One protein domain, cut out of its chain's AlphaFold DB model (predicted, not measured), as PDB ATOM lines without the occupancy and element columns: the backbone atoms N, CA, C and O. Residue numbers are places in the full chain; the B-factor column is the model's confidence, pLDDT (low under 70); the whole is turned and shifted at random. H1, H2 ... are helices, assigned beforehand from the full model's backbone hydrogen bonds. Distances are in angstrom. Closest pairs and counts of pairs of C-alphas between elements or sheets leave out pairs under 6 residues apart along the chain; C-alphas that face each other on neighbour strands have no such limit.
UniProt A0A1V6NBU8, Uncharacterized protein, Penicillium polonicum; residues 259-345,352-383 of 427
ATOM      1  N   ALA A 259     125.869 129.413 192.538       80.56
ATOM      2  CA  ALA A 259     126.689 130.326 193.337       80.56
ATOM      3  C   ALA A 259     128.076 129.735 193.663       80.56
ATOM      4  O   ALA A 259     129.070 130.459 193.741       80.56
ATOM      5  N   THR A 260     128.169 128.410 193.829       83.06
ATOM      6  CA  THR A 260     129.445 127.713 194.045       83.06
ATOM      7  C   THR A 260     130.290 127.670 192.774       83.06
ATOM      8  O   THR A 260     131.496 127.908 192.848       83.06
ATOM      9  N   LEU A 261     129.683 127.414 191.611       84.75
ATOM     10  CA  LEU A 261     130.374 127.483 190.322       84.75
ATOM     11  C   LEU A 261     130.816 128.911 190.018       84.75
ATOM     12  O   LEU A 261     131.974 129.129 189.680       84.75
ATOM     13  N   GLU A 262     129.941 129.889 190.221       82.75
ATOM     14  CA  GLU A 262     130.248 131.302 190.045       82.75
ATOM     15  C   GLU A 262     131.414 131.719 190.951       82.75
ATOM     16  O   GLU A 262     132.352 132.362 190.490       82.75
ATOM     17  N   ARG A 263     131.438 131.274 192.214       83.44
ATOM     18  CA  ARG A 263     132.567 131.517 193.125       83.44
ATOM     19  C   ARG A 263     133.855 130.811 192.690       83.44
ATOM     20  O   ARG A 263     134.927 131.361 192.914       83.44
ATOM     21  N   ARG A 264     133.773 129.607 192.114       85.44
ATOM     22  CA  ARG A 264     134.946 128.830 191.668       85.44
ATOM     23  C   ARG A 264     135.538 129.333 190.354       85.44
ATOM     24  O   ARG A 264     136.748 129.256 190.183       85.44
ATOM     25  N   PHE A 265     134.702 129.809 189.436       88.94
ATOM     26  CA  PHE A 265     135.126 130.251 188.108       88.94
ATOM     27  C   PHE A 265     135.353 131.759 188.010       88.94
ATOM     28  O   PHE A 265     136.044 132.202 187.090       88.94
ATOM     29  N   LYS A 266     134.829 132.561 188.946       88.38
ATOM     30  CA  LYS A 266     135.241 133.961 189.056       88.38
ATOM     31  C   LYS A 266     136.712 134.015 189.467       88.38
ATOM     32  O   LYS A 266     137.077 133.419 190.482       88.38
ATOM     33  N   PRO A 267     137.565 134.732 188.715       90.56
ATOM     34  CA  PRO A 267     138.939 134.930 189.136       90.56
ATOM     35  C   PRO A 267     138.951 135.594 190.515       90.56
ATOM     36  O   PRO A 267     138.141 136.475 190.803       90.56
ATOM     37  N   HIS A 268     139.851 135.156 191.395       94.31
ATOM     38  CA  HIS A 268     140.010 135.797 192.698       94.31
ATOM     39  C   HIS A 268     140.352 137.279 192.513       94.31
ATOM     40  O   HIS A 268     141.164 137.616 191.654       94.31
ATOM     41  N   ALA A 269     139.771 138.159 193.335       94.25
ATOM     42  CA  ALA A 269     139.940 139.611 193.210       94.25
ATOM     43  C   ALA A 269     141.419 140.052 193.199       94.25
ATOM     44  O   ALA A 269     141.811 140.950 192.454       94.25
ATOM     45  N   THR A 270     142.272 139.376 193.974       95.56
ATOM     46  CA  THR A 270     143.726 139.607 193.998       95.56
ATOM     47  C   THR A 270     144.398 139.239 192.675       95.56
ATOM     48  O   THR A 270     145.201 140.002 192.154       95.56
ATOM     49  N   THR A 271     144.044 138.106 192.072       95.81
ATOM     50  CA  THR A 271     144.558 137.713 190.752       95.81
ATOM     51  C   THR A 271     144.015 138.623 189.652       95.81
ATOM     52  O   THR A 271     144.752 139.015 188.750       95.81
ATOM     53  N   ALA A 272     142.738 138.996 189.744       96.38
ATOM     54  CA  ALA A 272     142.078 139.859 188.777       96.38
ATOM     55  C   ALA A 272     142.724 141.251 188.732       96.38
ATOM     56  O   ALA A 272     143.038 141.744 187.653       96.38
ATOM     57  N   THR A 273     143.022 141.848 189.890       95.88
ATOM     58  CA  THR A 273     143.728 143.142 189.970       95.88
ATOM     59  C   THR A 273     145.124 143.102 189.349       95.88
ATOM     60  O   THR A 273     145.504 144.050 188.666       95.88
ATOM     61  N   VAL A 274     145.863 141.998 189.494       96.81
ATOM     62  CA  VAL A 274     147.160 141.816 188.817       96.81
ATOM     63  C   VAL A 274     146.982 141.692 187.299       96.81
ATOM     64  O   VAL A 274     147.714 142.321 186.537       96.81
ATOM     65  N   GLN A 275     145.986 140.931 186.837       95.75
ATOM     66  CA  GLN A 275     145.723 140.726 185.404       95.75
ATOM     67  C   GLN A 275     145.135 141.961 184.699       95.75
ATOM     68  O   GLN A 275     145.303 142.121 183.487       95.75
ATOM     69  N   LEU A 276     144.518 142.879 185.448       96.00
ATOM     70  CA  LEU A 276     144.083 144.186 184.943       96.00
ATOM     71  C   LEU A 276     145.247 145.083 184.494       96.00
ATOM     72  O   LEU A 276     145.014 146.101 183.846       96.00
ATOM     73  N   ASN A 277     146.502 144.723 184.779       96.00
ATOM     74  CA  ASN A 277     147.666 145.447 184.265       96.00
ATOM     75  C   ASN A 277     148.028 145.132 182.810       96.00
ATOM     76  O   ASN A 277     149.008 145.671 182.309       96.00
ATOM     77  N   THR A 278     147.230 144.322 182.117       96.62
ATOM     78  CA  THR A 278     147.410 144.080 180.684       96.62
ATOM     79  C   THR A 278     147.001 145.301 179.855       96.62
ATOM     80  O   THR A 278     145.926 145.867 180.050       96.62
ATOM     81  N   THR A 279     147.866 145.699 178.923       97.75
ATOM     82  CA  THR A 279     147.647 146.809 177.983       97.75
ATOM     83  C   THR A 279     147.443 146.229 176.588       97.75
ATOM     84  O   THR A 279     148.162 145.304 176.216       97.75
ATOM     85  N   TYR A 280     146.484 146.752 175.825       97.56
ATOM     86  CA  TYR A 280     146.311 146.401 174.416       97.56
ATOM     87  C   TYR A 280     147.257 147.235 173.559       97.56
ATOM     88  O   TYR A 280     147.137 148.461 173.518       97.56
ATOM     89  N   SER A 281     148.202 146.574 172.901       97.69
ATOM     90  CA  SER A 281     149.331 147.212 172.216       97.69
ATOM     91  C   SER A 281     149.355 146.919 170.716       97.69
ATOM     92  O   SER A 281     148.625 146.061 170.216       97.69
ATOM     93  N   TRP A 282     150.248 147.588 169.980       96.38
ATOM     94  CA  TRP A 282     150.508 147.257 168.573       96.38
ATOM     95  C   TRP A 282     150.962 145.809 168.355       96.38
ATOM     96  O   TRP A 282     150.730 145.266 167.276       96.38
ATOM     97  N   ASP A 283     151.573 145.162 169.350       97.81
ATOM     98  CA  ASP A 283     151.953 143.753 169.235       97.81
ATOM     99  C   ASP A 283     150.716 142.844 169.225       97.81
ATOM    100  O   ASP A 283     150.661 141.905 168.434       97.81
ATOM    101  N   ASP A 284     149.672 143.153 170.006       97.69
ATOM    102  CA  ASP A 284     148.389 142.437 169.943       97.69
ATOM    103  C   ASP A 284     147.741 142.584 168.557       97.69
ATOM    104  O   ASP A 284     147.250 141.603 167.993       97.69
ATOM    105  N   VAL A 285     147.811 143.789 167.976       95.62
ATOM    106  CA  VAL A 285     147.321 144.071 166.617       95.62
ATOM    107  C   VAL A 285     148.078 143.249 165.571       95.62
ATOM    108  O   VAL A 285     147.454 142.600 164.732       95.62
ATOM    109  N   ARG A 286     149.417 143.231 165.627       95.75
ATOM    110  CA  ARG A 286     150.254 142.453 164.693       95.75
ATOM    111  C   ARG A 286     150.034 140.949 164.832       95.75
ATOM    112  O   ARG A 286     150.066 140.241 163.831       95.75
ATOM    113  N   ASN A 287     149.759 140.479 166.046       97.06
ATOM    114  CA  ASN A 287     149.422 139.084 166.328       97.06
ATOM    115  C   ASN A 287     147.960 138.732 165.991       97.06
ATOM    116  O   ASN A 287     147.508 137.639 166.327       97.06
ATOM    117  N   ALA A 288     147.216 139.643 165.348       95.19
ATOM    118  CA  ALA A 288     145.809 139.479 164.988       95.19
ATOM    119  C   ALA A 288     144.914 139.090 166.180       95.19
ATOM    120  O   ALA A 288     143.901 138.404 166.019       95.19
ATOM    121  N   ARG A 289     145.273 139.528 167.392       95.94
ATOM    122  CA  ARG A 289     144.439 139.322 168.570       95.94
ATOM    123  C   ARG A 289     143.224 140.246 168.462       95.94
ATOM    124  O   ARG A 289     143.401 141.454 168.341       95.94
ATOM    125  N   PRO A 290     141.988 139.728 168.536       94.69
ATOM    126  CA  PRO A 290     140.814 140.581 168.452       94.69
ATOM    127  C   PRO A 290     140.706 141.463 169.700       94.69
ATOM    128  O   PRO A 290     140.692 140.964 170.832       94.69
ATOM    129  N   ALA A 291     140.587 142.775 169.485       94.12
ATOM    130  CA  ALA A 291     140.402 143.755 170.552       94.12
ATOM    131  C   ALA A 291     139.166 143.453 171.413       94.12
ATOM    132  O   ALA A 291     139.201 143.644 172.627       94.12
ATOM    133  N   SER A 292     138.111 142.899 170.805       93.62
ATOM    134  CA  SER A 292     136.898 142.468 171.501       93.62
ATOM    135  C   SER A 292     137.143 141.385 172.537       93.62
ATOM    136  O   SER A 292     136.736 141.540 173.689       93.62
ATOM    137  N   ALA A 293     137.899 140.343 172.193       94.75
ATOM    138  CA  ALA A 293     138.245 139.296 173.150       94.75
ATOM    139  C   ALA A 293     139.143 139.820 174.283       94.75
ATOM    140  O   ALA A 293     138.998 139.408 175.437       94.75
ATOM    141  N   TRP A 294     140.070 140.737 173.980       96.81
ATOM    142  CA  TRP A 294     140.883 141.382 175.014       96.81
ATOM    143  C   TRP A 294     140.019 142.229 175.961       96.81
ATOM    144  O   TRP A 294     140.093 142.040 177.175       96.81
ATOM    145  N   ALA A 295     139.153 143.091 175.424       96.12
ATOM    146  CA  ALA A 295     138.280 143.961 176.208       96.12
ATOM    147  C   ALA A 295     137.305 143.160 177.087       96.12
ATOM    148  O   ALA A 295     137.158 143.463 178.269       96.12
ATOM    149  N   GLN A 296     136.705 142.087 176.560       94.25
ATOM    150  CA  GLN A 296     135.870 141.161 177.339       94.25
ATOM    151  C   GLN A 296     136.637 140.538 178.508       94.25
ATOM    152  O   GLN A 296     136.109 140.414 179.615       94.25
ATOM    153  N   ASN A 297     137.910 140.186 178.302       95.62
ATOM    154  CA  ASN A 297     138.739 139.688 179.391       95.62
ATOM    155  C   ASN A 297     138.994 140.772 180.452       95.62
ATOM    156  O   ASN A 297     138.870 140.485 181.641       95.62
ATOM    157  N   VAL A 298     139.285 142.013 180.044       96.12
ATOM    158  CA  VAL A 298     139.452 143.151 180.968       96.12
ATOM    159  C   VAL A 298     138.176 143.400 181.770       96.12
ATOM    160  O   VAL A 298     138.256 143.560 182.984       96.12
ATOM    161  N   LEU A 299     137.001 143.353 181.138       95.50
ATOM    162  CA  LEU A 299     135.701 143.490 181.806       95.50
ATOM    163  C   LEU A 299     135.480 142.420 182.868       95.50
ATOM    164  O   LEU A 299     135.156 142.735 184.013       95.50
ATOM    165  N   ARG A 300     135.722 141.156 182.516       94.56
ATOM    166  CA  ARG A 300     135.606 140.034 183.451       94.56
ATOM    167  C   ARG A 300     136.545 140.198 184.649       94.56
ATOM    168  O   ARG A 300     136.137 139.950 185.783       94.56
ATOM    169  N   MET A 301     137.781 140.647 184.417       96.88
ATOM    170  CA  MET A 301     138.737 140.927 185.495       96.88
ATOM    171  C   MET A 301     138.328 142.150 186.325       96.88
ATOM    172  O   MET A 301     138.479 142.138 187.542       96.88
ATOM    173  N   ALA A 302     137.753 143.180 185.706       96.31
ATOM    174  CA  ALA A 302     137.265 144.367 186.397       96.31
ATOM    175  C   ALA A 302     136.116 144.018 187.353       96.31
ATOM    176  O   ALA A 302     136.156 144.354 188.537       96.31
ATOM    177  N   GLN A 303     135.137 143.256 186.868       94.56
ATOM    178  CA  GLN A 303     134.022 142.774 187.680       94.56
ATOM    179  C   GLN A 303     134.505 141.895 188.840       94.56
ATOM    180  O   GLN A 303     134.068 142.069 189.976       94.56
ATOM    181  N   ALA A 304     135.449 140.987 188.580       94.88
ATOM    182  CA  ALA A 304     136.041 140.137 189.610       94.88
ATOM    183  C   ALA A 304     136.861 140.918 190.653       94.88
ATOM    184  O   ALA A 304     136.908 140.527 191.819       94.88
ATOM    185  N   ALA A 305     137.469 142.038 190.258       96.44
ATOM    186  CA  ALA A 305     138.154 142.968 191.151       96.44
ATOM    187  C   ALA A 305     137.195 143.883 191.943       96.44
ATOM    188  O   ALA A 305     137.649 144.634 192.804       96.44
ATOM    189  N   GLY A 306     135.882 143.813 191.692       95.62
ATOM    190  CA  GLY A 306     134.863 144.590 192.404       95.62
ATOM    191  C   GLY A 306     134.480 145.914 191.738       95.62
ATOM    192  O   GLY A 306     133.744 146.698 192.336       95.62
ATOM    193  N   PHE A 307     134.926 146.175 190.506       95.69
ATOM    194  CA  PHE A 307     134.468 147.331 189.735       95.69
ATOM    195  C   PHE A 307     133.081 147.033 189.160       95.69
ATOM    196  O   PHE A 307     132.963 146.336 188.157       95.69
ATOM    197  N   GLY A 308     132.026 147.515 189.819       93.38
ATOM    198  CA  GLY A 308     130.636 147.276 189.405       93.38
ATOM    199  C   GLY A 308     130.072 148.300 188.415       93.38
ATOM    200  O   GLY A 308     129.119 147.991 187.705       93.38
ATOM    201  N   ASP A 309     130.644 149.505 188.355       94.38
ATOM    202  CA  ASP A 309     130.169 150.556 187.453       94.38
ATOM    203  C   ASP A 309     130.656 150.322 186.015       94.38
ATOM    204  O   ASP A 309     131.856 150.229 185.750       94.38
ATOM    205  N   VAL A 310     129.708 150.262 185.078       91.06
ATOM    206  CA  VAL A 310     129.972 150.046 183.647       91.06
ATOM    207  C   VAL A 310     130.797 151.194 183.065       91.06
ATOM    208  O   VAL A 310     131.677 150.963 182.237       91.06
ATOM    209  N   THR A 311     130.565 152.428 183.519       92.75
ATOM    210  CA  THR A 311     131.311 153.598 183.033       92.75
ATOM    211  C   THR A 311     132.776 153.508 183.447       92.75
ATOM    212  O   THR A 311     133.674 153.686 182.622       92.75
ATOM    213  N   GLN A 312     133.031 153.160 184.711       94.50
ATOM    214  CA  GLN A 312     134.376 152.911 185.219       94.50
ATOM    215  C   GLN A 312     135.070 151.752 184.490       94.50
ATOM    216  O   GLN A 312     136.242 151.874 184.131       94.50
ATOM    217  N   GLN A 313     134.353 150.655 184.225       94.81
ATOM    218  CA  GLN A 313     134.865 149.515 183.458       94.81
ATOM    219  C   GLN A 313     135.277 149.923 182.032       94.81
ATOM    220  O   GLN A 313     136.375 149.591 181.590       94.81
ATOM    221  N   LEU A 314     134.439 150.688 181.326       93.50
ATOM    222  CA  LEU A 314     134.738 151.197 179.982       93.50
ATOM    223  C   LEU A 314     135.928 152.160 179.973       93.50
ATOM    224  O   LEU A 314     136.820 152.037 179.134       93.50
ATOM    225  N   ARG A 315     135.986 153.085 180.938       94.75
ATOM    226  CA  ARG A 315     137.123 154.000 181.084       94.75
ATOM    227  C   ARG A 315     138.417 153.236 181.354       94.75
ATOM    228  O   ARG A 315     139.449 153.583 180.789       94.75
ATOM    229  N   MET A 316     138.372 152.182 182.168       95.69
ATOM    230  CA  MET A 316     139.526 151.309 182.387       95.69
ATOM    231  C   MET A 316     140.010 150.658 181.092       95.69
ATOM    232  O   MET A 316     141.211 150.670 180.844       95.69
ATOM    233  N   ILE A 317     139.108 150.120 180.265       96.38
ATOM    234  CA  ILE A 317     139.481 149.551 178.961       96.38
ATOM    235  C   ILE A 317     140.175 150.616 178.116       96.38
ATOM    236  O   ILE A 317     141.265 150.361 177.619       96.38
ATOM    237  N   TRP A 318     139.591 151.813 178.011       96.06
ATOM    238  CA  TRP A 318     140.155 152.902 177.213       96.06
ATOM    239  C   TRP A 318     141.561 153.305 177.681       96.06
ATOM    240  O   TRP A 318     142.487 153.332 176.877       96.06
ATOM    241  N   VAL A 319     141.757 153.502 178.991       96.69
ATOM    242  CA  VAL A 319     143.069 153.829 179.589       96.69
ATOM    243  C   VAL A 319     144.109 152.726 179.350       96.69
ATOM    244  O   VAL A 319     145.306 153.004 179.318       96.69
ATOM    245  N   LYS A 320     143.673 151.473 179.190       97.00
ATOM    246  CA  LYS A 320     144.538 150.311 178.947       97.00
ATOM    247  C   LYS A 320     144.808 150.045 177.462       97.00
ATOM    248  O   LYS A 320     145.498 149.079 177.151       97.00
ATOM    249  N   ILE A 321     144.301 150.866 176.548       97.31
ATOM    250  CA  ILE A 321     144.728 150.856 175.143       97.31
ATOM    251  C   ILE A 321     146.017 151.677 175.036       97.31
ATOM    252  O   ILE A 321     146.126 152.726 175.665       97.31
ATOM    253  N   ASP A 322     146.994 151.226 174.253       97.50
ATOM    254  CA  ASP A 322     148.210 151.992 173.958       97.50
ATOM    255  C   ASP A 322     147.850 153.404 173.432       97.50
ATOM    256  O   ASP A 322     147.057 153.507 172.490       97.50
ATOM    257  N   PRO A 323     148.410 154.498 173.991       96.50
ATOM    258  CA  PRO A 323     148.137 155.865 173.542       96.50
ATOM    259  C   PRO A 323     148.293 156.091 172.032       96.50
ATOM    260  O   PRO A 323     147.618 156.949 171.463       96.50
ATOM    261  N   ALA A 324     149.158 155.327 171.355       95.56
ATOM    262  CA  ALA A 324     149.288 155.402 169.902       95.56
ATOM    263  C   ALA A 324     148.016 154.936 169.169       95.56
ATOM    264  O   ALA A 324     147.665 155.520 168.146       95.56
ATOM    265  N   LEU A 325     147.322 153.926 169.705       94.94
ATOM    266  CA  LEU A 325     146.059 153.388 169.186       94.94
ATOM    267  C   LEU A 325     144.843 154.220 169.629       94.94
ATOM    268  O   LEU A 325     143.821 154.228 168.950       94.94
ATOM    269  N   GLN A 326     144.946 154.947 170.746       95.31
ATOM    270  CA  GLN A 326     143.863 155.805 171.245       95.31
ATOM    271  C   GLN A 326     143.547 156.986 170.316       95.31
ATOM    272  O   GLN A 326     142.439 157.507 170.367       95.31
ATOM    273  N   ARG A 327     144.485 157.418 169.460       93.44
ATOM    274  CA  ARG A 327     144.312 158.600 168.589       93.44
ATOM    275  C   ARG A 327     143.077 158.526 167.694       93.44
ATOM    276  O   ARG A 327     142.451 159.551 167.442       93.44
ATOM    277  N   ASP A 328     142.728 157.323 167.257       89.31
ATOM    278  CA  ASP A 328     141.606 157.075 166.351       89.31
ATOM    279  C   ASP A 328     140.336 156.621 167.085       89.31
ATOM    280  O   ASP A 328     139.315 156.332 166.460       89.31
ATOM    281  N   ILE A 329     140.390 156.547 168.417       89.19
ATOM    282  CA  ILE A 329     139.306 156.086 169.279       89.19
ATOM    283  C   ILE A 329     138.867 157.248 170.166       89.19
ATOM    284  O   ILE A 329     139.587 157.677 171.066       89.19
ATOM    285  N   ALA A 330     137.646 157.734 169.945       89.50
ATOM    286  CA  ALA A 330     137.074 158.781 170.781       89.50
ATOM    287  C   ALA A 330     137.056 158.362 172.264       89.50
ATOM    288  O   ALA A 330     136.694 157.231 172.599       89.50
ATOM    289  N   GLU A 331     137.438 159.285 173.147       88.88
ATOM    290  CA  GLU A 331     137.409 159.059 174.589       88.88
ATOM    291  C   GLU A 331     135.980 158.798 175.081       88.88
ATOM    292  O   GLU A 331     135.013 159.452 174.674       88.88
ATOM    293  N   PHE A 332     135.853 157.836 175.994       86.06
ATOM    294  CA  PHE A 332     134.583 157.514 176.630       86.06
ATOM    295  C   PHE A 332     134.159 158.625 177.596       86.06
ATOM    296  O   PHE A 332     134.687 158.765 178.701       86.06
ATOM    297  N   THR A 333     133.141 159.379 177.191       86.38
ATOM    298  CA  THR A 333     132.460 160.377 178.027       86.38
ATOM    299  C   THR A 333     131.137 159.821 178.551       86.38
ATOM    300  O   THR A 333     130.448 159.082 177.848       86.38
ATOM    301  N   GLU A 334     130.740 160.182 179.774       82.56
ATOM    302  CA  GLU A 334     129.469 159.736 180.384       82.56
ATOM    303  C   GLU A 334     128.252 160.052 179.498       82.56
ATOM    304  O   GLU A 334     127.321 159.254 179.371       82.56
ATOM    305  N   SER A 335     128.298 161.198 178.814       82.31
ATOM    306  CA  SER A 335     127.293 161.620 177.839       82.31
ATOM    307  C   SER A 335     127.216 160.684 176.633       82.31
ATOM    308  O   SER A 335     126.114 160.405 176.162       82.31
ATOM    309  N   SER A 336     128.346 160.152 176.156       75.75
ATOM    310  CA  SER A 336     128.364 159.191 175.048       75.75
ATOM    311  C   SER A 336     127.680 157.872 175.424       75.75
ATOM    312  O   SER A 336     126.922 157.334 174.619       75.75
ATOM    313  N   THR A 337     127.851 157.393 176.663       71.50
ATOM    314  CA  THR A 337     127.170 156.187 177.158       71.50
ATOM    315  C   THR A 337     125.663 156.415 177.270       71.50
ATOM    316  O   THR A 337     124.880 155.592 176.799       71.50
ATOM    317  N   GLN A 338     125.242 157.561 177.817       69.94
ATOM    318  CA  GLN A 338     123.823 157.903 177.976       69.94
ATOM    319  C   GLN A 338     123.103 158.179 176.647       69.94
ATOM    320  O   GLN A 338     121.941 157.809 176.493       69.94
ATOM    321  N   GLN A 339     123.767 158.824 175.681       66.38
ATOM    322  CA  GLN A 339     123.174 159.114 174.371       66.38
ATOM    323  C   GLN A 339     123.014 157.861 173.513       66.38
ATOM    324  O   GLN A 339     122.034 157.740 172.779       66.38
ATOM    325  N   ARG A 340     123.975 156.935 173.588       66.50
ATOM    326  CA  ARG A 340     123.962 155.711 172.778       66.50
ATOM    327  C   ARG A 340     123.029 154.648 173.358       66.50
ATOM    328  O   ARG A 340     122.464 153.868 172.598       66.50
ATOM    329  N   TYR A 341     122.800 154.689 174.672       56.56
ATOM    330  CA  TYR A 341     121.872 153.816 175.388       56.56
ATOM    331  C   TYR A 341     120.908 154.661 176.227       56.56
ATOM    332  O   TYR A 341     121.104 154.816 177.435       56.56
ATOM    333  N   PRO A 342     119.862 155.239 175.606       50.06
ATOM    334  CA  PRO A 342     118.894 156.030 176.342       50.06
ATOM    335  C   PRO A 342     118.257 155.178 177.447       50.06
ATOM    336  O   PRO A 342     117.847 154.037 177.227       50.06
ATOM    337  N   ASN A 343     118.112 155.777 178.633       52.47
ATOM    338  CA  ASN A 343     117.449 155.215 179.819       52.47
ATOM    339  C   ASN A 343     116.027 154.649 179.568       52.47
ATOM    340  O   ASN A 343     115.421 154.083 180.475       52.47
ATOM    341  N   SER A 344     115.467 154.772 178.362       44.94
ATOM    342  CA  SER A 344     114.162 154.231 177.982       44.94
ATOM    343  C   SER A 344     114.092 152.700 178.059       44.94
ATOM    344  O   SER A 344     113.045 152.175 178.434       44.94
ATOM    345  N   GLN A 345     115.190 151.966 177.827       50.09
ATOM    346  CA  GLN A 345     115.202 150.512 178.068       50.09
ATOM    347  C   GLN A 345     115.192 150.159 179.565       50.09
ATOM    348  O   GLN A 345     114.660 149.120 179.953       50.09
ATOM    349  N   TYR A 352     109.421 142.767 185.160       48.28
ATOM    350  CA  TYR A 352     109.981 141.415 185.309       48.28
ATOM    351  C   TYR A 352     110.367 141.094 186.760       48.28
ATOM    352  O   TYR A 352     110.746 142.001 187.502       48.28
ATOM    353  N   PRO A 353     110.318 139.817 187.185       73.81
ATOM    354  CA  PRO A 353     110.737 139.413 188.525       73.81
ATOM    355  C   PRO A 353     112.245 139.669 188.763       73.81
ATOM    356  O   PRO A 353     113.040 139.515 187.831       73.81
ATOM    357  N   PRO A 354     112.676 140.008 189.997       68.44
ATOM    358  CA  PRO A 354     114.043 140.468 190.306       68.44
ATOM    359  C   PRO A 354     115.178 139.539 189.849       68.44
ATOM    360  O   PRO A 354     116.250 140.003 189.472       68.44
ATOM    361  N   GLN A 355     114.950 138.222 189.850       62.66
ATOM    362  CA  GLN A 355     115.949 137.239 189.408       62.66
ATOM    363  C   GLN A 355     116.154 137.248 187.886       62.66
ATOM    364  O   GLN A 355     117.289 137.171 187.421       62.66
ATOM    365  N   ALA A 356     115.077 137.415 187.110       65.50
ATOM    366  CA  ALA A 356     115.164 137.558 185.657       65.50
ATOM    367  C   ALA A 356     115.821 138.890 185.271       65.50
ATOM    368  O   ALA A 356     116.572 138.951 184.301       65.50
ATOM    369  N   GLN A 357     115.605 139.938 186.077       66.44
ATOM    370  CA  GLN A 357     116.265 141.219 185.864       66.44
ATOM    371  C   GLN A 357     117.786 141.067 185.924       66.44
ATOM    372  O   GLN A 357     118.436 141.537 185.004       66.44
ATOM    373  N   ALA A 358     118.351 140.395 186.938       64.94
ATOM    374  CA  ALA A 358     119.803 140.267 187.122       64.94
ATOM    375  C   ALA A 358     120.517 139.593 185.935       64.94
ATOM    376  O   ALA A 358     121.508 140.129 185.438       64.94
ATOM    377  N   GLN A 359     119.985 138.470 185.443       66.69
ATOM    378  CA  GLN A 359     120.546 137.766 184.280       66.69
ATOM    379  C   GLN A 359     120.409 138.592 182.997       66.69
ATOM    380  O   GLN A 359     121.348 138.680 182.210       66.69
ATOM    381  N   GLN A 360     119.273 139.274 182.824       67.12
ATOM    382  CA  GLN A 360     119.058 140.158 181.684       67.12
ATOM    383  C   GLN A 360     119.955 141.409 181.749       67.12
ATOM    384  O   GLN A 360     120.377 141.905 180.712       67.12
ATOM    385  N   GLN A 361     120.310 141.923 182.938       65.06
ATOM    386  CA  GLN A 361     121.279 143.028 183.034       65.06
ATOM    387  C   GLN A 361     122.657 142.591 182.548       65.06
ATOM    388  O   GLN A 361     123.302 143.363 181.848       65.06
ATOM    389  N   GLN A 362     123.086 141.375 182.895       64.88
ATOM    390  CA  GLN A 362     124.374 140.840 182.457       64.88
ATOM    391  C   GLN A 362     124.401 140.634 180.943       64.88
ATOM    392  O   GLN A 362     125.305 141.150 180.295       64.88
ATOM    393  N   SER A 363     123.374 140.001 180.364       68.25
ATOM    394  CA  SER A 363     123.323 139.782 178.912       68.25
ATOM    395  C   SER A 363     123.303 141.098 178.132       68.25
ATOM    396  O   SER A 363     124.021 141.241 177.149       68.25
ATOM    397  N   TYR A 364     122.531 142.089 178.593       64.69
ATOM    398  CA  TYR A 364     122.505 143.405 177.955       64.69
ATOM    399  C   TYR A 364     123.818 144.154 178.137       64.69
ATOM    400  O   TYR A 364     124.258 144.800 177.196       64.69
ATOM    401  N   GLN A 365     124.456 144.100 179.309       64.62
ATOM    402  CA  GLN A 365     125.770 144.717 179.505       64.62
ATOM    403  C   GLN A 365     126.807 144.088 178.579       64.62
ATOM    404  O   GLN A 365     127.558 144.822 177.948       64.62
ATOM    405  N   GLU A 366     126.809 142.764 178.443       65.81
ATOM    406  CA  GLU A 366     127.699 142.049 177.532       65.81
ATOM    407  C   GLU A 366     127.426 142.395 176.067       65.81
ATOM    408  O   GLU A 366     128.371 142.670 175.337       65.81
ATOM    409  N   GLU A 367     126.163 142.471 175.644       68.00
ATOM    410  CA  GLU A 367     125.788 142.849 174.275       68.00
ATOM    411  C   GLU A 367     126.117 144.321 173.979       68.00
ATOM    412  O   GLU A 367     126.667 144.646 172.931       68.00
ATOM    413  N   THR A 368     125.855 145.211 174.937       65.56
ATOM    414  CA  THR A 368     126.189 146.641 174.878       65.56
ATOM    415  C   THR A 368     127.697 146.829 174.774       65.56
ATOM    416  O   THR A 368     128.161 147.599 173.941       65.56
ATOM    417  N   LEU A 369     128.466 146.109 175.595       65.88
ATOM    418  CA  LEU A 369     129.924 146.146 175.593       65.88
ATOM    419  C   LEU A 369     130.490 145.524 174.322       65.88
ATOM    420  O   LEU A 369     131.391 146.110 173.740       65.88
ATOM    421  N   ALA A 370     129.949 144.402 173.851       67.56
ATOM    422  CA  ALA A 370     130.352 143.788 172.591       67.56
ATOM    423  C   ALA A 370     130.095 144.734 171.417       67.56
ATOM    424  O   ALA A 370     131.012 144.970 170.644       67.56
ATOM    425  N   MET A 371     128.921 145.367 171.340       69.56
ATOM    426  CA  MET A 371     128.628 146.386 170.329       69.56
ATOM    427  C   MET A 371     129.533 147.607 170.444       69.56
ATOM    428  O   MET A 371     129.994 148.108 169.430       69.56
ATOM    429  N   LEU A 372     129.778 148.118 171.653       67.56
ATOM    430  CA  LEU A 372     130.643 149.282 171.850       67.56
ATOM    431  C   LEU A 372     132.073 148.977 171.439       67.56
ATOM    432  O   LEU A 372     132.716 149.794 170.793       67.56
ATOM    433  N   VAL A 373     132.561 147.802 171.814       69.38
ATOM    434  CA  VAL A 373     133.898 147.353 171.471       69.38
ATOM    435  C   VAL A 373     133.971 147.061 169.971       69.38
ATOM    436  O   VAL A 373     134.882 147.531 169.306       69.38
ATOM    437  N   ASP A 374     132.980 146.415 169.375       73.31
ATOM    438  CA  ASP A 374     132.969 146.176 167.936       73.31
ATOM    439  C   ASP A 374     132.823 147.478 167.134       73.31
ATOM    440  O   ASP A 374     133.540 147.651 166.157       73.31
ATOM    441  N   ASP A 375     131.984 148.434 167.534       67.75
ATOM    442  CA  ASP A 375     131.852 149.729 166.850       67.75
ATOM    443  C   ASP A 375     133.136 150.555 166.962       67.75
ATOM    444  O   ASP A 375     133.609 151.118 165.974       67.75
ATOM    445  N   VAL A 376     133.702 150.644 168.169       63.59
ATOM    446  CA  VAL A 376     134.912 151.431 168.426       63.59
ATOM    447  C   VAL A 376     136.108 150.820 167.702       63.59
ATOM    448  O   VAL A 376     136.871 151.537 167.052       63.59
ATOM    449  N   PHE A 377     136.261 149.497 167.764       69.44
ATOM    450  CA  PHE A 377     137.434 148.837 167.214       69.44
ATOM    451  C   PHE A 377     137.289 148.485 165.731       69.44
ATOM    452  O   PHE A 377     138.267 148.645 165.007       69.44
ATOM    453  N   ASN A 378     136.118 148.095 165.214       68.38
ATOM    454  CA  ASN A 378     135.975 147.797 163.780       68.38
ATOM    455  C   ASN A 378     136.003 149.058 162.912       68.38
ATOM    456  O   ASN A 378     136.520 149.001 161.795       68.38
ATOM    457  N   TYR A 379     135.503 150.198 163.405       60.69
ATOM    458  CA  TYR A 379     135.559 151.451 162.644       60.69
ATOM    459  C   TYR A 379     136.997 151.972 162.508       60.69
ATOM    460  O   TYR A 379     137.405 152.397 161.429       60.69
ATOM    461  N   SER A 380     137.785 151.875 163.582       54.50
ATOM    462  CA  SER A 380     139.180 152.328 163.609       54.50
ATOM    463  C   SER A 380     140.132 151.328 162.926       54.50
ATOM    464  O   SER A 380     140.872 151.678 162.002       54.50
ATOM    465  N   MET A 381     140.052 150.041 163.274       53.97
ATOM    466  CA  MET A 381     141.001 149.021 162.801       53.97
ATOM    467  C   MET A 381     140.705 148.537 161.378       53.97
ATOM    468  O   MET A 381     141.628 148.217 160.628       53.97
ATOM    469  N   GLY A 382     139.432 148.528 160.963       57.97
ATOM    470  CA  GLY A 382     139.046 148.216 159.582       57.97
ATOM    471  C   GLY A 382     139.591 149.226 158.565       57.97
ATOM    472  O   GLY A 382     139.787 148.882 157.398       57.97
ATOM    473  N   SER A 383     139.889 150.450 159.015       53.62
ATOM    474  CA  SER A 383     140.559 151.481 158.218       53.62
ATOM    475  C   SER A 383     142.075 151.244 158.121       53.62
ATOM    476  O   SER A 383     142.658 151.411 157.052       53.62
TER     477      SER A 383
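Overview. This is residues 259 to 345 and 352 to 383 of the 427 residues of an uncharacterized protein of Penicillium polonicum (UniProt A0A1V6NBU8). A core helix, H4, has H2, H5 and the much longer H8 packed round it, and H8 runs past the core so that its first residues, 354 to 359, stick out as a free arm together with residue 353. The short helices H1, H3, H6 and H7 lie round this core, linked to it by loops. The printed part has 119 residues with eight named helices, H1 to H8 in order along the chain, and no named strand; the class is all helix. It is compact, with a radius of gyration of the C-alphas of 15.2 A, and spans 44 by 36 by 21 A.

Arrangement. H1, residues 259 to 265, touches no helix. H2, residues 269 to 275, touches H4, residues 291 to 304, with residues 301 to 304 of H4 alone; the closest C-alphas are those of Ala 272 and Met 301, 4.8 A apart, and the two run opposite ways at a shallow tilt of 27 degrees. H3, residues 282 to 286, is close but not clearly touching H4, the closest C-alphas being those of Val 285 and Ala 291 at 8.0 A. H4 is the hub, touching three helices. It touches H5, residues 310 to 319, opposite ways at a steep tilt of 53 degrees, the closest C-alphas being those of Leu 299 and Gln 313 at 6.3 A. H6, residues 323 to 326, is close but not clearly touching H3; the closest C-alphas are those of Trp 282 and Leu 325, 7.6 A apart. H7, residues 334 to 340, is close but not clearly touching H5; the closest C-alphas are those of Thr 311 and Glu 334, 6.9 A apart. H8, residues 354 to 383, touches H4 with residues 369 to 377 alone, opposite ways at a shallow tilt of 34.7 degrees, only just short of steep; the closest C-alphas are those of Ser 292 and Val 373, 5.7 A apart. Every O i to N i+4 pair is within hydrogen-bond range in H1, H2, H3, H4, H5 and H7; in H8 it is 23 of 26, and H6 is too short for such a pair.

Along the chain. H1 begins at C-alpha 259, (126.689, 130.326, 193.337). H4 is 19.9 A long and H5 14.2 A. H8 is 43.1 A long, from C-alpha 354 at (114.043, 140.468, 190.306) to C-alpha 383 at (140.559, 151.481, 158.218).

Size, cuts and confidence. The C-alphas farthest apart, those of Arg 286 and Pro 353, are 46.2 A apart. Residues 346 to 351 are cut out; C-alphas 345 and 352 are 12.7 A apart across the cut. Of the links that are printed whole, none is long. Mean pLDDT of the printed part is 83.0, and that of H8 is 65.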